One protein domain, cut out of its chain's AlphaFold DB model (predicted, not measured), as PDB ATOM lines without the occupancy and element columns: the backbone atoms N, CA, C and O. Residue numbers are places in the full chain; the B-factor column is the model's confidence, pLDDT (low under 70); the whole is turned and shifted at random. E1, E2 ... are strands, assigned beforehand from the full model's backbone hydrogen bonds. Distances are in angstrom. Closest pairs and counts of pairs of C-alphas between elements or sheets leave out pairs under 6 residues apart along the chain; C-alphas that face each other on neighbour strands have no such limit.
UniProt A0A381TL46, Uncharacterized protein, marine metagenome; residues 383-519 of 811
ATOM      1  N   THR A 383      70.565 148.675  33.077       81.00
ATOM      2  CA  THR A 383      70.554 149.966  32.382       81.00
ATOM      3  C   THR A 383      70.327 149.739  30.891       81.00
ATOM      4  O   THR A 383      71.172 149.144  30.231       81.00
ATOM      5  N   ARG A 384      69.204 150.232  30.356       85.75
ATOM      6  CA  ARG A 384      68.939 150.299  28.911       85.75
ATOM      7  C   ARG A 384      69.247 151.697  28.392       85.75
ATOM      8  O   ARG A 384      68.731 152.677  28.924       85.75
ATOM      9  N   ILE A 385      70.020 151.780  27.321       87.50
ATOM     10  CA  ILE A 385      70.425 153.015  26.654       87.50
ATOM     11  C   ILE A 385      69.916 152.931  25.219       87.50
ATOM     12  O   ILE A 385      70.364 152.093  24.440       87.50
ATOM     13  N   ALA A 386      68.934 153.767  24.894       84.06
ATOM     14  CA  ALA A 386      68.338 153.852  23.566       84.06
ATOM     15  C   ALA A 386      68.739 155.173  22.907       84.06
ATOM     16  O   ALA A 386      68.778 156.205  23.579       84.06
ATOM     17  N   ASN A 387      68.988 155.137  21.599       84.75
ATOM     18  CA  ASN A 387      69.447 156.275  20.806       84.75
ATOM     19  C   ASN A 387      70.754 156.900  21.335       84.75
ATOM     20  O   ASN A 387      70.771 158.090  21.677       84.75
ATOM     21  N   PRO A 388      71.847 156.122  21.456       84.88
ATOM     22  CA  PRO A 388      73.141 156.692  21.805       84.88
ATOM     23  C   PRO A 388      73.544 157.735  20.751       84.88
ATOM     24  O   PRO A 388      73.078 157.718  19.611       84.88
ATOM     25  N   VAL A 389      74.397 158.682  21.132       85.94
ATOM     26  CA  VAL A 389      74.893 159.683  20.178       85.94
ATOM     27  C   VAL A 389      75.649 158.959  19.060       85.94
ATOM     28  O   VAL A 389      76.392 158.013  19.330       85.94
ATOM     29  N   ASP A 390      75.441 159.396  17.817       86.06
ATOM     30  CA  ASP A 390      76.046 158.761  16.648       86.06
ATOM     31  C   ASP A 390      77.571 158.655  16.790       86.06
ATOM     32  O   ASP A 390      78.233 159.596  17.241       86.06
ATOM     33  N   SER A 391      78.123 157.516  16.380       84.50
ATOM     34  CA  SER A 391      79.553 157.208  16.432       84.50
ATOM     35  C   SER A 391      80.176 157.252  17.843       84.50
ATOM     36  O   SER A 391      81.364 157.556  17.985       84.50
ATOM     37  N   THR A 392      79.416 156.945  18.903       85.12
ATOM     38  CA  THR A 392      79.969 156.892  20.271       85.12
ATOM     39  C   THR A 392      80.731 155.598  20.552       85.12
ATOM     40  O   THR A 392      80.359 154.515  20.105       85.12
ATOM     41  N   THR A 393      81.818 155.717  21.320       87.94
ATOM     42  CA  THR A 393      82.682 154.601  21.750       87.94
ATOM     43  C   THR A 393      82.494 154.226  23.220       87.94
ATOM     44  O   THR A 393      83.128 153.293  23.697       87.94
ATOM     45  N   SER A 394      81.652 154.936  23.972       89.31
ATOM     46  CA  SER A 394      81.386 154.632  25.377       89.31
ATOM     47  C   SER A 394      80.002 155.106  25.797       89.31
ATOM     48  O   SER A 394      79.491 156.102  25.282       89.31
ATOM     49  N   VAL A 395      79.413 154.386  26.749       89.00
ATOM     50  CA  VAL A 395      78.116 154.689  27.348       89.00
ATOM     51  C   VAL A 395      78.190 154.589  28.872       89.00
ATOM     52  O   VAL A 395      78.877 153.728  29.420       89.00
ATOM     53  N   SER A 396      77.476 155.469  29.574       87.50
ATOM     54  CA  SER A 396      77.426 155.467  31.041       87.50
ATOM     55  C   SER A 396      76.358 154.504  31.560       87.50
ATOM     56  O   SER A 396      75.199 154.590  31.157       87.50
ATOM     57  N   ALA A 397      76.735 153.624  32.483       85.06
ATOM     58  CA  ALA A 397      75.838 152.691  33.161       85.06
ATOM     59  C   ALA A 397      76.424 152.321  34.527       85.06
ATOM     60  O   ALA A 397      77.635 152.175  34.644       85.06
ATOM     61  N   GLN A 398      75.579 152.137  35.543       82.12
ATOM     62  CA  GLN A 398      76.026 151.643  36.847       82.12
ATOM     63  C   GLN A 398      76.023 150.110  36.840       82.12
ATOM     64  O   GLN A 398      75.033 149.514  36.425       82.12
ATOM     65  N   TYR A 399      77.110 149.470  37.263       81.38
ATOM     66  CA  TYR A 399      77.253 148.012  37.286       81.38
ATOM     67  C   TYR A 399      78.362 147.569  38.255       81.38
ATOM     68  O   TYR A 399      79.113 148.377  38.789       81.38
ATOM     69  N   ASN A 400      78.473 146.266  38.501       76.94
ATOM     70  CA  ASN A 400      79.604 145.658  39.191       76.94
ATOM     71  C   ASN A 400      80.667 145.229  38.162       76.94
ATOM     72  O   ASN A 400      80.367 144.349  37.348       76.94
ATOM     73  N   PRO A 401      81.896 145.784  38.196       74.25
ATOM     74  CA  PRO A 401      82.939 145.489  37.207       74.25
ATOM     75  C   PRO A 401      83.279 144.004  37.060       74.25
ATOM     76  O   PRO A 401      83.663 143.561  35.984       74.25
ATOM     77  N   ALA A 402      83.102 143.213  38.122       69.44
ATOM     78  CA  ALA A 402      83.391 141.782  38.102       69.44
ATOM     79  C   ALA A 402      82.247 140.924  37.527       69.44
ATOM     80  O   ALA A 402      82.463 139.758  37.202       69.44
ATOM     81  N   TYR A 403      81.032 141.472  37.408       75.31
ATOM     82  CA  TYR A 403      79.821 140.708  37.089       75.31
ATOM     83  C   TYR A 403      78.864 141.503  36.191       75.31
ATOM     84  O   TYR A 403      77.703 141.712  36.552       75.31
ATOM     85  N   VAL A 404      79.340 141.974  35.034       82.50
ATOM     86  CA  VAL A 404      78.553 142.739  34.050       82.50
ATOM     87  C   VAL A 404      78.389 141.987  32.728       82.50
ATOM     88  O   VAL A 404      79.235 141.189  32.328       82.50
ATOM     89  N   GLN A 405      77.265 142.215  32.057       86.62
ATOM     90  CA  GLN A 405      76.959 141.739  30.714       86.62
ATOM     91  C   GLN A 405      76.436 142.907  29.883       86.62
ATOM     92  O   GLN A 405      75.571 143.650  30.343       86.62
ATOM     93  N   VAL A 406      76.940 143.048  28.659       86.31
ATOM     94  CA  VAL A 406      76.562 144.126  27.741       86.31
ATOM     95  C   VAL A 406      75.964 143.519  26.480       86.31
ATOM     96  O   VAL A 406      76.512 142.566  25.927       86.31
ATOM     97  N   PHE A 407      74.844 144.067  26.027       86.81
ATOM     98  CA  PHE A 407      74.163 143.671  24.802       86.81
ATOM     99  C   PHE A 407      73.999 144.888  23.896       86.81
ATOM    100  O   PHE A 407      73.651 145.956  24.389       86.81
ATOM    101  N   VAL A 408      74.192 144.724  22.586       87.81
ATOM    102  CA  VAL A 408      73.894 145.738  21.561       87.81
ATOM    103  C   VAL A 408      72.873 145.146  20.592       87.81
ATOM    104  O   VAL A 408      73.079 144.061  20.052       87.81
ATOM    105  N   ASN A 409      71.733 145.815  20.416       84.81
ATOM    106  CA  ASN A 409      70.580 145.350  19.635       84.81
ATOM    107  C   ASN A 409      70.119 143.927  20.001       84.81
ATOM    108  O   ASN A 409      69.671 143.158  19.154       84.81
ATOM    109  N   GLY A 410      70.244 143.572  21.285       73.94
ATOM    110  CA  GLY A 410      69.895 142.251  21.814       73.94
ATOM    111  C   GLY A 410      70.964 141.170  21.624       73.94
ATOM    112  O   GLY A 410      70.784 140.062  22.124       73.94
ATOM    113  N   ILE A 411      72.085 141.472  20.961       78.62
ATOM    114  CA  ILE A 411      73.230 140.561  20.831       78.62
ATOM    115  C   ILE A 411      74.187 140.805  21.994       78.62
ATOM    116  O   ILE A 411      74.624 141.933  22.209       78.62
ATOM    117  N   LYS A 412      74.524 139.751  22.742       85.56
ATOM    118  CA  LYS A 412      75.506 139.832  23.829       85.56
ATOM    119  C   LYS A 412      76.907 140.054  23.257       85.56
ATOM    120  O   LYS A 412      77.339 139.277  22.409       85.56
ATOM    121  N   LEU A 413      77.614 141.060  23.760       82.56
ATOM    122  CA  LEU A 413      79.013 141.303  23.419       82.56
ATOM    123  C   LEU A 413      79.942 140.347  24.172       82.56
ATOM    124  O   LEU A 413      79.683 139.989  25.329       82.56
ATOM    125  N   ASP A 414      81.043 139.962  23.528       82.94
ATOM    126  CA  ASP A 414      82.135 139.271  24.205       82.94
ATOM    127  C   ASP A 414      82.875 140.255  25.123       82.94
ATOM    128  O   ASP A 414      82.925 141.458  24.874       82.94
ATOM    129  N   THR A 415      83.473 139.747  26.196       76.44
ATOM    130  CA  THR A 415      84.320 140.540  27.098       76.44
ATOM    131  C   THR A 415      85.553 141.142  26.415       76.44
ATOM    132  O   THR A 415      86.149 142.052  26.970       76.44
ATOM    133  N   ALA A 416      85.947 140.659  25.231       79.62
ATOM    134  CA  ALA A 416      87.000 141.275  24.421       79.62
ATOM    135  C   ALA A 416      86.527 142.492  23.594       79.62
ATOM    136  O   ALA A 416      87.362 143.245  23.093       79.62
ATOM    137  N   ASP A 417      85.212 142.688  23.446       82.88
ATOM    138  CA  ASP A 417      84.613 143.740  22.612       82.88
ATOM    139  C   ASP A 417      84.231 144.994  23.417       82.88
ATOM    140  O   ASP A 417      83.754 145.982  22.853       82.88
ATOM    141  N   TYR A 418      84.429 144.982  24.737       89.31
ATOM    142  CA  TYR A 418      84.235 146.149  25.591       89.31
ATOM    143  C   TYR A 418      85.142 146.124  26.827       89.31
ATOM    144  O   TYR A 418      85.422 145.069  27.383       89.31
ATOM    145  N   ASP A 419      85.536 147.307  27.292       88.62
ATOM    146  CA  ASP A 419      86.217 147.519  28.566       88.62
ATOM    147  C   ASP A 419      85.247 148.041  29.631       88.62
ATOM    148  O   ASP A 419      84.306 148.797  29.351       88.62
ATOM    149  N   THR A 420      85.527 147.656  30.875       85.12
ATOM    150  CA  THR A 420      84.837 148.136  32.075       85.12
ATOM    151  C   THR A 420      85.749 149.052  32.879       85.12
ATOM    152  O   THR A 420      86.961 148.840  32.947       85.12
ATOM    153  N   ASP A 421      85.190 150.089  33.495       81.75
ATOM    154  CA  ASP A 421      85.932 150.934  34.419       81.75
ATOM    155  C   ASP A 421      85.923 150.340  35.835       81.75
ATOM    156  O   ASP A 421      85.025 149.605  36.247       81.75
ATOM    157  N   THR A 422      86.938 150.683  36.626       74.81
ATOM    158  CA  THR A 422      87.106 150.169  37.996       74.81
ATOM    159  C   THR A 422      86.013 150.627  38.961       74.81
ATOM    160  O   THR A 422      85.842 150.023  40.019       74.81
ATOM    161  N   LEU A 423      85.279 151.683  38.604       75.69
ATOM    162  CA  LEU A 423      84.189 152.252  39.392       75.69
ATOM    163  C   LEU A 423      82.808 151.710  38.986       75.69
ATOM    164  O   LEU A 423      81.841 151.984  39.694       75.69
ATOM    165  N   GLY A 424      82.709 150.940  37.892       79.88
ATOM    166  CA  GLY A 424      81.452 150.354  37.425       79.88
ATOM    167  C   GLY A 424      80.439 151.399  36.965       79.88
ATOM    168  O   GLY A 424      79.271 151.332  37.342       79.88
ATOM    169  N   SER A 425      80.902 152.406  36.226       85.12
ATOM    170  CA  SER A 425      80.142 153.596  35.834       85.12
ATOM    171  C   SER A 425      80.092 153.853  34.319       85.12
ATOM    172  O   SER A 425      79.218 154.594  33.849       85.12
ATOM    173  N   ALA A 426      80.970 153.227  33.527       87.75
ATOM    174  CA  ALA A 426      80.984 153.368  32.068       87.75
ATOM    175  C   ALA A 426      81.436 152.090  31.350       87.75
ATOM    176  O   ALA A 426      82.377 151.434  31.785       87.75
ATOM    177  N   ILE A 427      80.794 151.761  30.228       90.62
ATOM    178  CA  ILE A 427      81.212 150.702  29.300       90.62
ATOM    179  C   ILE A 427      81.867 151.362  28.090       90.62
ATOM    180  O   ILE A 427      81.295 152.287  27.511       90.62
ATOM    181  N   THR A 428      83.054 150.905  27.698       90.44
ATOM    182  CA  THR A 428      83.768 151.398  26.508       90.44
ATOM    183  C   THR A 428      83.797 150.306  25.453       90.44
ATOM    184  O   THR A 428      84.313 149.233  25.721       90.44
ATOM    185  N   PHE A 429      83.264 150.552  24.261       91.50
ATOM    186  CA  PHE A 429      83.271 149.581  23.167       91.50
ATOM    187  C   PHE A 429      84.628 149.561  22.466       91.50
ATOM    188  O   PHE A 429      85.204 150.607  22.154       91.50
ATOM    189  N   LEU A 430      85.137 148.360  22.210       86.50
ATOM    190  CA  LEU A 430      86.421 148.127  21.568       86.50
ATOM    191  C   LEU A 430      86.179 147.720  20.113       86.50
ATOM    192  O   LEU A 430      85.381 146.839  19.824       86.50
ATOM    193  N   ASN A 431      86.895 148.351  19.181       83.12
ATOM    194  CA  ASN A 431      86.877 148.039  17.742       83.12
ATOM    195  C   ASN A 431      85.566 148.329  16.981       83.12
ATOM    196  O   ASN A 431      85.494 148.032  15.787       83.12
ATOM    197  N   PHE A 432      84.570 148.962  17.606       86.56
ATOM    198  CA  PHE A 432      83.384 149.480  16.918       86.56
ATOM    199  C   PHE A 432      82.793 150.710  17.625       86.56
ATOM    200  O   PHE A 432      83.182 151.060  18.739       86.56
ATOM    201  N   THR A 433      81.863 151.383  16.950       87.00
ATOM    202  CA  THR A 433      81.067 152.499  17.481       87.00
ATOM    203  C   THR A 433      79.589 152.159  17.389       87.00
ATOM    204  O   THR A 433      79.189 151.494  16.434       87.00
ATOM    205  N   VAL A 434      78.784 152.663  18.322       85.62
ATOM    206  CA  VAL A 434      77.318 152.547  18.264       85.62
ATOM    207  C   VAL A 434      76.699 153.780  17.597       85.62
ATOM    208  O   VAL A 434      77.201 154.898  17.745       85.62
ATOM    209  N   GLY A 435      75.638 153.566  16.822       84.12
ATOM    210  CA  GLY A 435      74.880 154.584  16.094       84.12
ATOM    211  C   GLY A 435      73.532 154.901  16.742       84.12
ATOM    212  O   GLY A 435      73.078 154.215  17.654       84.12
ATOM    213  N   THR A 436      72.848 155.933  16.244       84.81
ATOM    214  CA  THR A 436      71.601 156.454  16.844       84.81
ATOM    215  C   THR A 436      70.427 155.484  16.866       84.81
ATOM    216  O   THR A 436      69.471 155.744  17.586       84.81
ATOM    217  N   ASP A 437      70.483 154.395  16.103       84.88
ATOM    218  CA  ASP A 437      69.432 153.374  16.069       84.88
ATOM    219  C   ASP A 437      69.763 152.156  16.950       84.88
ATOM    220  O   ASP A 437      68.948 151.238  17.067       84.88
ATOM    221  N   ASP A 438      70.937 152.143  17.590       88.88
ATOM    222  CA  ASP A 438      71.358 151.037  18.439       88.88
ATOM    223  C   ASP A 438      70.723 151.104  19.837       88.88
ATOM    224  O   ASP A 438      70.492 152.168  20.420       88.88
ATOM    225  N   ILE A 439      70.469 149.927  20.409       87.75
ATOM    226  CA  ILE A 439      69.996 149.743  21.782       87.75
ATOM    227  C   ILE A 439      71.071 149.008  22.566       87.75
ATOM    228  O   ILE A 439      71.430 147.889  22.209       87.75
ATOM    229  N   ILE A 440      71.537 149.599  23.662       90.25
ATOM    230  CA  ILE A 440      72.512 148.979  24.555       90.25
ATOM    231  C   ILE A 440      71.832 148.591  25.864       90.25
ATOM    232  O   ILE A 440      71.263 149.446  26.536       90.25
ATOM    233  N   ASP A 441      71.927 147.323  26.253       87.06
ATOM    234  CA  ASP A 441      71.492 146.839  27.566       87.06
ATOM    235  C   ASP A 441      72.719 146.421  28.395       87.06
ATOM    236  O   ASP A 441      73.491 145.560  27.980       87.06
ATOM    237  N   VAL A 442      72.899 147.020  29.575       87.44
ATOM    238  CA  VAL A 442      73.948 146.680  30.550       87.44
ATOM    239  C   VAL A 442      73.290 146.040  31.771       87.44
ATOM    240  O   VAL A 442      72.475 146.677  32.439       87.44
ATOM    241  N   MET A 443      73.634 144.786  32.058       82.75
ATOM    242  CA  MET A 443      73.061 143.985  33.145       82.75
ATOM    243  C   MET A 443      74.150 143.541  34.119       82.75
ATOM    244  O   MET A 443      75.183 143.026  33.693       82.75
ATOM    245  N   SER A 444      73.941 143.706  35.426       78.06
ATOM    246  CA  SER A 444      74.935 143.336  36.435       78.06
ATOM    247  C   SER A 444      74.350 142.978  37.806       78.06
ATOM    248  O   SER A 444      73.309 143.501  38.208       78.06
ATOM    249  N   LEU A 445      75.043 142.090  38.534       64.62
ATOM    250  CA  LEU A 445      74.688 141.633  39.884       64.62
ATOM    251  C   LEU A 445      75.503 142.359  40.970       64.62
ATOM    252  O   LEU A 445      76.726 142.506  40.867       64.62
ATOM    253  N   ALA A 446      74.844 142.765  42.059       61.50
ATOM    254  CA  ALA A 446      75.521 143.254  43.258       61.50
ATOM    255  C   ALA A 446      76.244 142.096  43.984       61.50
ATOM    256  O   ALA A 446      75.717 140.992  44.088       61.50
ATOM    257  N   ALA A 447      77.463 142.337  44.479       56.34
ATOM    258  CA  ALA A 447      78.409 141.311  44.948       56.34
ATOM    259  C   ALA A 447      77.960 140.445  46.152       56.34
ATOM    260  O   ALA A 447      78.692 139.543  46.549       56.34
ATOM    261  N   SER A 448      76.807 140.710  46.768       52.19
ATOM    262  CA  SER A 448      76.410 140.101  48.045       52.19
ATOM    263  C   SER A 448      75.695 138.745  47.948       52.19
ATOM    264  O   SER A 448      75.488 138.125  48.986       52.19
ATOM    265  N   ASP A 449      75.367 138.246  46.750       48.38
ATOM    266  CA  ASP A 449      74.541 137.032  46.576       48.38
ATOM    267  C   ASP A 449      75.311 135.759  46.169       48.38
ATOM    268  O   ASP A 449      74.742 134.848  45.566       48.38
ATOM    269  N   LEU A 450      76.594 135.613  46.522       51.69
ATOM    270  CA  LEU A 450      77.285 134.326  46.338       51.69
ATOM    271  C   LEU A 450      77.092 133.384  47.534       51.69
ATOM    272  O   LEU A 450      78.019 133.090  48.282       51.69
ATOM    273  N   HIS A 451      75.885 132.834  47.665       49.38
ATOM    274  CA  HIS A 451      75.673 131.604  48.423       49.38
ATOM    275  C   HIS A 451      74.700 130.663  47.693       49.38
ATOM    276  O   HIS A 451      73.493 130.881  47.729       49.38
ATOM    277  N   LYS A 452      75.260 129.548  47.185       52.25
ATOM    278  CA  LYS A 452      74.648 128.235  46.856       52.25
ATOM    279  C   LYS A 452      74.480 127.904  45.357       52.25
ATOM    280  O   LYS A 452      73.770 128.583  44.632       52.25
ATOM    281  N   ALA A 453      75.098 126.773  44.981       50.72
ATOM    282  CA  ALA A 453      75.366 126.198  43.651       50.72
ATOM    283  C   ALA A 453      76.507 126.884  42.868       50.72
ATOM    284  O   ALA A 453      76.353 127.976  42.328       50.72
ATOM    285  N   ALA A 454      77.667 126.220  42.783       59.84
ATOM    286  CA  ALA A 454      78.718 126.625  41.856       59.84
ATOM    287  C   ALA A 454      78.271 126.243  40.437       59.84
ATOM    288  O   ALA A 454      78.152 125.060  40.119       59.84
ATOM    289  N   MET A 455      77.971 127.246  39.614       71.62
ATOM    290  CA  MET A 455      77.709 127.064  38.188       71.62
ATOM    291  C   MET A 455      79.024 127.229  37.430       71.62
ATOM    292  O   MET A 455      79.674 128.270  37.537       71.62
ATOM    293  N   THR A 456      79.425 126.210  36.679       70.25
ATOM    294  CA  THR A 456      80.598 126.259  35.805       70.25
ATOM    295  C   THR A 456      80.147 126.366  34.355       70.25
ATOM    296  O   THR A 456      79.235 125.667  33.910       70.25
ATOM    297  N   ARG A 457      80.768 127.289  33.613       83.62
ATOM    298  CA  ARG A 457      80.544 127.466  32.179       83.62
ATOM    299  C   ARG A 457      81.812 127.127  31.420       83.62
ATOM    300  O   ARG A 457      82.866 127.675  31.736       83.62
ATOM    301  N   GLU A 458      81.699 126.290  30.396       84.62
ATOM    302  CA  GLU A 458      82.822 125.952  29.521       84.62
ATOM    303  C   GLU A 458      82.453 126.149  28.057       84.62
ATOM    304  O   GLU A 458      81.308 125.949  27.657       84.62
ATOM    305  N   ARG A 459      83.436 126.559  27.254       88.62
ATOM    306  CA  ARG A 459      83.284 126.812  25.822       88.62
ATOM    307  C   ARG A 459      84.203 125.894  25.034       88.62
ATOM    308  O   ARG A 459      85.386 125.768  25.339       88.62
ATOM    309  N   PHE A 460      83.662 125.323  23.970       87.06
ATOM    310  CA  PHE A 460      84.331 124.399  23.071       87.06
ATOM    311  C   PHE A 460      84.190 124.886  21.632       87.06
ATOM    312  O   PHE A 460      83.175 125.472  21.260       87.06
ATOM    313  N   VAL A 461      85.199 124.613  20.806       88.31
ATOM    314  CA  VAL A 461      85.109 124.781  19.352       88.31
ATOM    315  C   VAL A 461      84.967 123.395  18.745       88.31
ATOM    316  O   VAL A 461      85.862 122.558  18.871       88.31
ATOM    317  N   ALA A 462      83.820 123.137  18.129       87.19
ATOM    318  CA  ALA A 462      83.473 121.844  17.582       87.19
ATOM    319  C   ALA A 462      84.344 121.490  16.371       87.19
ATOM    320  O   ALA A 462      84.582 122.292  15.463       87.19
ATOM    321  N   THR A 463      84.788 120.240  16.348       87.31
ATOM    322  CA  THR A 463      85.384 119.610  15.167       87.31
ATOM    323  C   THR A 463      84.299 118.985  14.282       87.31
ATOM    324  O   THR A 463      83.121 118.960  14.642       87.31
ATOM    325  N   ALA A 464      84.666 118.514  13.085       84.31
ATOM    326  CA  ALA A 464      83.702 118.023  12.098       84.31
ATOM    327  C   ALA A 464      82.856 116.877  12.659       84.31
ATOM    328  O   ALA A 464      83.397 115.837  13.032       84.31
ATOM    329  N   SER A 465      81.534 117.056  12.667       86.31
ATOM    330  CA  SER A 465      80.563 116.061  13.129       86.31
ATOM    331  C   SER A 465      80.733 115.650  14.597       86.31
ATOM    332  O   SER A 465      80.317 114.558  14.983       86.31
ATOM    333  N   GLN A 466      81.340 116.502  15.428       92.19
ATOM    334  CA  GLN A 466      81.519 116.211  16.846       92.19
ATOM    335  C   GLN A 466      80.169 116.209  17.571       92.19
ATOM    336  O   GLN A 466      79.385 117.149  17.453       92.19
ATOM    337  N   THR A 467      79.909 115.147  18.329       92.06
ATOM    338  CA  THR A 467      78.686 114.973  19.130       92.06
ATOM    339  C   THR A 467      78.965 114.912  20.627       92.06
ATOM    340  O   THR A 467      78.065 115.176  21.409       92.06
ATOM    341  N   VAL A 468      80.190 114.583  21.048       91.88
ATOM    342  CA  VAL A 468      80.550 114.407  22.463       91.88
ATOM    343  C   VAL A 468      81.515 115.503  22.908       91.88
ATOM    344  O   VAL A 468      82.523 115.763  22.244       91.88
ATOM    345  N   PHE A 469      81.212 116.114  24.051       91.50
ATOM    346  CA  PHE A 469      82.005 117.162  24.686       91.50
ATOM    347  C   PHE A 469      82.317 116.761  26.131       91.50
ATOM    348  O   PHE A 469      81.427 116.340  26.871       91.50
ATOM    349  N   THR A 470      83.584 116.865  26.532       90.06
ATOM    350  CA  THR A 470      84.023 116.609  27.912       90.06
ATOM    351  C   THR A 470      83.982 117.910  28.696       90.06
ATOM    352  O   THR A 470      84.608 118.880  28.284       90.06
ATOM    353  N   ILE A 471      83.264 117.914  29.815       89.00
ATOM    354  CA  ILE A 471      83.138 119.043  30.734       89.00
ATOM    355  C   ILE A 471      84.188 118.868  31.829       89.00
ATOM    356  O   ILE A 471      84.088 117.958  32.654       89.00
ATOM    357  N   ASN A 472      85.218 119.705  31.818       79.88
ATOM    358  CA  ASN A 472      86.387 119.544  32.683       79.88
ATOM    359  C   ASN A 472      86.082 119.847  34.159       79.88
ATOM    360  O   ASN A 472      86.679 119.240  35.044       79.88
ATOM    361  N   GLY A 473      85.138 120.746  34.431       70.44
ATOM    362  CA  GLY A 473      84.656 121.106  35.764       70.44
ATOM    363  C   GLY A 473      83.656 120.115  36.359       70.44
ATOM    364  O   GLY A 473      83.234 120.306  37.497       70.44
ATOM    365  N   GLY A 474      83.286 119.068  35.611       73.00
ATOM    366  CA  GLY A 474      82.248 118.116  35.994       73.00
ATOM    367  C   GLY A 474      80.850 118.741  36.074       73.00
ATOM    368  O   GLY A 474      80.666 119.953  35.972       73.00
ATOM    369  N   TYR A 475      79.834 117.898  36.221       80.94
ATOM    370  CA  TYR A 475      78.440 118.299  36.402       80.94
ATOM    371  C   TYR A 475      77.668 117.195  37.141       80.94
ATOM    372  O   TYR A 475      78.049 116.027  37.089       80.94
ATOM    373  N   THR A 476      76.563 117.515  37.815       77.31
ATOM    374  CA  THR A 476      75.652 116.470  38.315       77.31
ATOM    375  C   THR A 476      74.808 115.943  37.147       77.31
ATOM    376  O   THR A 476      74.191 116.760  36.461       77.31
ATOM    377  N   PRO A 477      74.734 114.616  36.889       81.38
ATOM    378  CA  PRO A 477      73.939 114.052  35.798       81.38
ATOM    379  C   PRO A 477      72.542 114.675  35.682       81.38
ATOM    380  O   PRO A 477      71.865 114.864  36.688       81.38
ATOM    381  N   GLN A 478      72.116 114.984  34.455       73.50
ATOM    382  CA  GLN A 478      70.862 115.687  34.127       73.50
ATOM    383  C   GLN A 478      70.769 117.173  34.537       73.50
ATOM    384  O   GLN A 478      69.836 117.844  34.103       73.50
ATOM    385  N   LEU A 479      71.736 117.721  35.279       76.38
ATOM    386  CA  LEU A 479      71.816 119.142  35.644       76.38
ATOM    387  C   LEU A 479      72.908 119.857  34.831       76.38
ATOM    388  O   LEU A 479      73.894 120.365  35.368       76.38
ATOM    389  N   ILE A 480      72.730 119.861  33.510       84.31
ATOM    390  CA  ILE A 480      73.580 120.577  32.554       84.31
ATOM    391  C   ILE A 480      72.753 121.036  31.353       84.31
ATOM    392  O   ILE A 480      71.908 120.290  30.850       84.31
ATOM    393  N   GLU A 481      73.025 122.252  30.889       89.25
ATOM    394  CA  GLU A 481      72.442 122.839  29.683       89.25
ATOM    395  C   GLU A 481      73.523 123.079  28.628       89.25
ATOM    396  O   GLU A 481      74.634 123.495  28.956       89.25
ATOM    397  N   MET A 482      73.186 122.836  27.357       89.62
ATOM    398  CA  MET A 482      74.112 122.966  26.229       89.62
ATOM    399  C   MET A 482      73.593 123.953  25.191       89.62
ATOM    400  O   MET A 482      72.409 123.949  24.849       89.62
ATOM    401  N   PHE A 483      74.498 124.764  24.658       88.81
ATOM    402  CA  PHE A 483      74.224 125.781  23.651       88.81
ATOM    403  C   PHE A 483      75.158 125.572  22.459       88.81
ATOM    404  O   PHE A 483      76.316 125.215  22.652       88.81
ATOM    405  N   SER A 484      74.675 125.800  21.239       88.38
ATOM    406  CA  SER A 484      75.495 125.839  20.021       88.38
ATOM    407  C   SER A 484      75.230 127.133  19.261       88.38
ATOM    408  O   SER A 484      74.072 127.488  19.047       88.38
ATOM    409  N   GLU A 485      76.291 127.869  18.914       86.00
ATOM    410  CA  GLU A 485      76.225 129.217  18.322       86.00
ATOM    411  C   GLU A 485      75.310 130.167  19.121       86.00
ATOM    412  O   GLU A 485      74.591 130.997  18.567       86.00
ATOM    413  N   GLY A 486      75.288 130.003  20.449       74.94
ATOM    414  CA  GLY A 486      74.436 130.772  21.360       74.94
ATOM    415  C   GLY A 486      72.973 130.310  21.450       74.94
ATOM    416  O   GLY A 486      72.227 130.846  22.268       74.94
ATOM    417  N   VAL A 487      72.546 129.300  20.682       77.88
ATOM    418  CA  VAL A 487      71.185 128.733  20.746       77.88
ATOM    419  C   VAL A 487      71.154 127.523  21.678       77.88
ATOM    420  O   VAL A 487      71.937 126.588  21.517       77.88
ATOM    421  N   LYS A 488      70.222 127.513  22.639       84.88
ATOM    422  CA  LYS A 488      70.020 126.378  23.551       84.88
ATOM    423  C   LYS A 488      69.565 125.142  22.778       84.88
ATOM    424  O   LYS A 488      68.584 125.194  22.038       84.88
ATOM    425  N   ILE A 489      70.258 124.030  22.981       85.44
ATOM    426  CA  ILE A 489      69.880 122.727  22.436       85.44
ATOM    427  C   ILE A 489      68.748 122.168  23.298       85.44
ATOM    428  O   ILE A 489      68.795 122.250  24.526       85.44
ATOM    429  N   ASP A 490      67.719 121.614  22.657       80.12
ATOM    430  CA  ASP A 490      66.607 120.982  23.364       80.12
ATOM    431  C   ASP A 490      67.126 119.876  24.295       80.12
ATOM    432  O   ASP A 490      67.902 119.015  23.875       80.12
ATOM    433  N   GLN A 491      66.689 119.890  25.557       82.56
ATOM    434  CA  GLN A 491      67.175 118.963  26.580       82.56
ATOM    435  C   GLN A 491      66.928 117.492  26.204       82.56
ATOM    436  O   GLN A 491      67.707 116.627  26.594       82.56
ATOM    437  N   SER A 492      65.895 117.194  25.406       77.56
ATOM    438  CA  SER A 492      65.617 115.839  24.903       77.56
ATOM    439  C   SER A 492      66.677 115.310  23.930       77.56
ATOM    440  O   SER A 492      66.766 114.103  23.704       77.56
ATOM    441  N   LEU A 493      67.502 116.201  23.372       82.81
ATOM    442  CA  LEU A 493      68.607 115.886  22.470       82.81
ATOM    443  C   LEU A 493      69.974 115.907  23.176       82.81
ATOM    444  O   LEU A 493      70.991 115.642  22.534       82.81
ATOM    445  N   VAL A 494      70.010 116.204  24.481       87.25
ATOM    446  CA  VAL A 494      71.224 116.235  25.309       87.25
ATOM    447  C   VAL A 494      71.269 114.986  26.193       87.25
ATOM    448  O   VAL A 494      70.390 114.758  27.018       87.25
ATOM    449  N   THR A 495      72.319 114.174  26.065       88.81
ATOM    450  CA  THR A 495      72.555 113.020  26.950       88.81
ATOM    451  C   THR A 495      73.665 113.341  27.947       88.81
ATOM    452  O   THR A 495      74.805 113.568  27.543       88.81
ATOM    453  N   SER A 496      73.343 113.348  29.245       86.12
ATOM    454  CA  SER A 496      74.224 113.824  30.322       86.12
ATOM    455  C   SER A 496      74.196 112.908  31.563       86.12
ATOM    456  O   SER A 496      73.724 113.275  32.637       86.12
ATOM    457  N   SER A 497      74.648 111.658  31.410       81.19
ATOM    458  CA  SER A 497      74.415 110.574  32.385       81.19
ATOM    459  C   SER A 497      75.564 110.272  33.353       81.19
ATOM    460  O   SER A 497      75.331 109.594  34.350       81.19
ATOM    461  N   ASN A 498      76.788 110.735  33.086       81.00
ATOM    462  CA  ASN A 498      77.984 110.316  33.837       81.00
ATOM    463  C   ASN A 498      78.681 111.444  34.615       81.00
ATOM    464  O   ASN A 498      79.645 111.177  35.324       81.00
ATOM    465  N   GLY A 499      78.208 112.686  34.479       82.50
ATOM    466  CA  GLY A 499      78.735 113.842  35.204       82.50
ATOM    467  C   GLY A 499      80.053 114.410  34.672       82.50
ATOM    468  O   GLY A 499      80.596 115.339  35.261       82.50
ATOM    469  N   THR A 500      80.578 113.894  33.555       84.56
ATOM    470  CA  THR A 500      81.849 114.363  32.970       84.56
ATOM    471  C   THR A 500      81.783 114.618  31.471       84.56
ATOM    472  O   THR A 500      82.433 115.527  30.976       84.56
ATOM    473  N   THR A 501      81.003 113.854  30.706       89.94
ATOM    474  CA  THR A 501      80.854 114.059  29.256       89.94
ATOM    475  C   THR A 501      79.397 114.235  28.886       89.94
ATOM    476  O   THR A 501      78.537 113.569  29.458       89.94
ATOM    477  N   VAL A 502      79.118 115.073  27.898       89.31
ATOM    478  CA  VAL A 502      77.776 115.314  27.377       89.31
ATOM    479  C   VAL A 502      77.736 114.984  25.888       89.31
ATOM    480  O   VAL A 502      78.685 115.286  25.160       89.31
ATOM    481  N   THR A 503      76.637 114.391  25.430       91.56
ATOM    482  CA  THR A 503      76.399 114.126  24.006       91.56
ATOM    483  C   THR A 503      75.266 115.005  23.494       91.56
ATOM    484  O   THR A 503      74.194 115.027  24.094       91.56
ATOM    485  N   ILE A 504      75.492 115.694  22.378       92.62
ATOM    486  CA  ILE A 504      74.541 116.557  21.668       92.62
ATOM    487  C   ILE A 504      74.503 116.193  20.168       92.62
ATOM    488  O   ILE A 504      75.369 115.443  19.703       92.62
ATOM    489  N   PRO A 505      73.533 116.698  19.375       92.88
ATOM    490  CA  PRO A 505      73.511 116.491  17.926       92.88
ATOM    491  C   PRO A 505      74.809 116.944  17.241       92.88
ATOM    492  O   PRO A 505      75.510 117.817  17.751       92.88
ATOM    493  N   ALA A 506      75.130 116.355  16.084       90.25
ATOM    494  CA  ALA A 506      76.404 116.583  15.401       90.25
ATOM    495  C   ALA A 506      76.603 118.058  15.037       90.25
ATOM    496  O   ALA A 506      75.739 118.673  14.413       90.25
ATOM    497  N   GLN A 507      77.759 118.599  15.416       91.00
ATOM    498  CA  GLN A 507      78.120 119.991  15.178       91.00
ATOM    499  C   GLN A 507      78.986 120.140  13.922       91.00
ATOM    500  O   GLN A 507      79.712 119.224  13.518       91.00
ATOM    501  N   THR A 508      78.916 121.310  13.293       86.06
ATOM    502  CA  THR A 508      79.753 121.657  12.138       86.06
ATOM    503  C   THR A 508      81.128 122.124  12.620       86.06
ATOM    504  O   THR A 508      81.262 122.637  13.732       86.06
ATOM    505  N   VAL A 509      82.169 121.971  11.788       85.50
ATOM    506  CA  VAL A 509      83.511 122.504  12.101       85.50
ATOM    507  C   VAL A 509      83.425 123.987  12.429       85.50
ATOM    508  O   VAL A 509      82.898 124.764  11.637       85.50
ATOM    509  N   GLY A 510      84.020 124.366  13.557       79.06
ATOM    510  CA  GLY A 510      84.109 125.748  14.001       79.06
ATOM    511  C   GLY A 510      82.920 126.209  14.835       79.06
ATOM    512  O   GLY A 510      83.000 127.314  15.362       79.06
ATOM    513  N   ASN A 511      81.869 125.388  15.005       89.62
ATOM    514  CA  ASN A 511      80.758 125.780  15.864       89.62
ATOM    515  C   ASN A 511      81.210 125.951  17.319       89.62
ATOM    516  O   ASN A 511      81.917 125.111  17.870       89.62
ATOM    517  N   ILE A 512      80.782 127.030  17.952       87.06
ATOM    518  CA  ILE A 512      80.990 127.329  19.356       87.06
ATOM    519  C   ILE A 512      79.904 126.620  20.149       87.06
ATOM    520  O   ILE A 512      78.722 126.941  20.033       87.06
ATOM    521  N   VAL A 513      80.323 125.673  20.978       89.56
ATOM    522  CA  VAL A 513      79.448 124.971  21.911       89.56
ATOM    523  C   VAL A 513      79.758 125.451  23.318       89.56
ATOM    524  O   VAL A 513      80.918 125.463  23.718       89.56
ATOM    525  N   GLU A 514      78.740 125.826  24.080       91.19
ATOM    526  CA  GLU A 514      78.882 126.232  25.479       91.19
ATOM    527  C   GLU A 514      78.078 125.309  26.396       91.19
ATOM    528  O   GLU A 514      76.964 124.905  26.063       91.19
ATOM    529  N   SER A 515      78.637 124.992  27.563       88.25
ATOM    530  CA  SER A 515      77.956 124.277  28.643       88.25
ATOM    531  C   SER A 515      77.679 125.199  29.824       88.25
ATOM    532  O   SER A 515      78.499 126.053  30.151       88.25
ATOM    533  N   LEU A 516      76.542 125.011  30.494       85.94
ATOM    534  CA  LEU A 516      76.268 125.521  31.840       85.94
ATOM    535  C   LEU A 516      75.968 124.321  32.743       85.94
ATOM    536  O   LEU A 516      74.954 123.652  32.556       85.94
ATOM    537  N   ALA A 517      76.859 124.039  33.689       80.50
ATOM    538  CA  ALA A 517      76.803 122.884  34.582       80.50
ATOM    539  C   ALA A 517      76.608 123.306  36.046       80.50
ATOM    540  O   ALA A 517      77.159 124.320  36.474       80.50
ATOM    541  N   TRP A 518      75.862 122.509  36.820       75.94
ATOM    542  CA  TRP A 518      75.655 122.711  38.261       75.94
ATOM    543  C   TRP A 518      76.106 121.489  39.069       75.94
ATOM    544  O   TRP A 518      75.937 120.348  38.631       75.94
ATOM    545  N   THR A 519      76.627 121.723  40.276       63.25
ATOM    546  CA  THR A 519      76.869 120.680  41.286       63.25
ATOM    547  C   THR A 519      75.698 120.589  42.273       63.25
ATOM    548  O   THR A 519      75.135 121.602  42.694       63.25
TER     549      THR A 519
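What this domain is: This is residues 383 to 519 of the 811 residues of an uncharacterized protein of marine metagenome (UniProt A0A381TL46). Two small lobes of strands stand at the two ends of the longest axis, joined by the link of residues 446 to 454. In one lobe the sheet E7 E11 E9 faces the two-stranded sheet E8 E10 as a small sandwich; in the other the sheets E1 E6 E3 and E2 E5 E4 stand loosely opposite each other. The printed part has 137 residues with no named helix and eleven named strands, E1 to E11 in order along the chain; each sheet is antiparallel. The class is all strand, though under half of the residues, 57, are in named elements. The whole is loose, with a radius of gyration of the C-alphas of 17.8 A and spans of 50 by 37 by 21 A.

Where its parts are: E7, residues 455 to 461, is 20.4 A long and begins at C-alpha 455 (77.709, 127.064, 38.188). E11, residues 512 to 518, is 20.2 A long and ends at C-alpha 518 (75.655, 122.711, 38.261). E9 is residues 480 to 484, 13.7 A. E8 is residues 466 to 470, 11.4 A, and E10 is residues 501 to 507, 15.5 A. In the other lobe E6, residues 439 to 445, is 20.4 A long, E1 is residues 383 to 386, 9.9 A, beginning at C-alpha 383 (70.554, 149.966, 32.382), and E3 is residues 404 to 408, 13.7 A. E2 is residues 394 to 396, E5 residues 426 to 429 and E4 residues 418 to 420.

How they stand to each other: Inner strand E11 is antiparallel to E7, with N 460 and O 513 at 2.8 A, and to E9, with N 483 and O 514 at 2.8 A. This sheet and the sheet E8 E10 form a sandwich, two sheets face to face: the parts that face each other are 9.7 A centre to centre, and the strands of the one stand at 31 degrees to those of the other. E8 and E10 are antiparallel, with N 502 and O 469 at 2.8 A. E6 and E7 are apart. Inner strand E6 is antiparallel to E1, with N 385 and O 440 at 2.8 A, and to E3, with N 407 and O 441 at 2.8 A. E5 is antiparallel to E2, with N 395 and O 427 at 2.9 A, and forms a hairpin with E4, with N 419 and O 428 at 2.8 A. The closest C-alphas of E1 and E2, those of Ile 385 and Val 395, are 7.9 A apart.

The domain as a whole: The two C-alphas farthest apart, those of Asp 390 and Asn 498, are 51.4 A apart. The printed part has no cut. The link E9 to E10, 16 residues, is long. The mean pLDDT of the printed part is 82.0; residue 402, residues 445 to 454 and residue 519 are under 70.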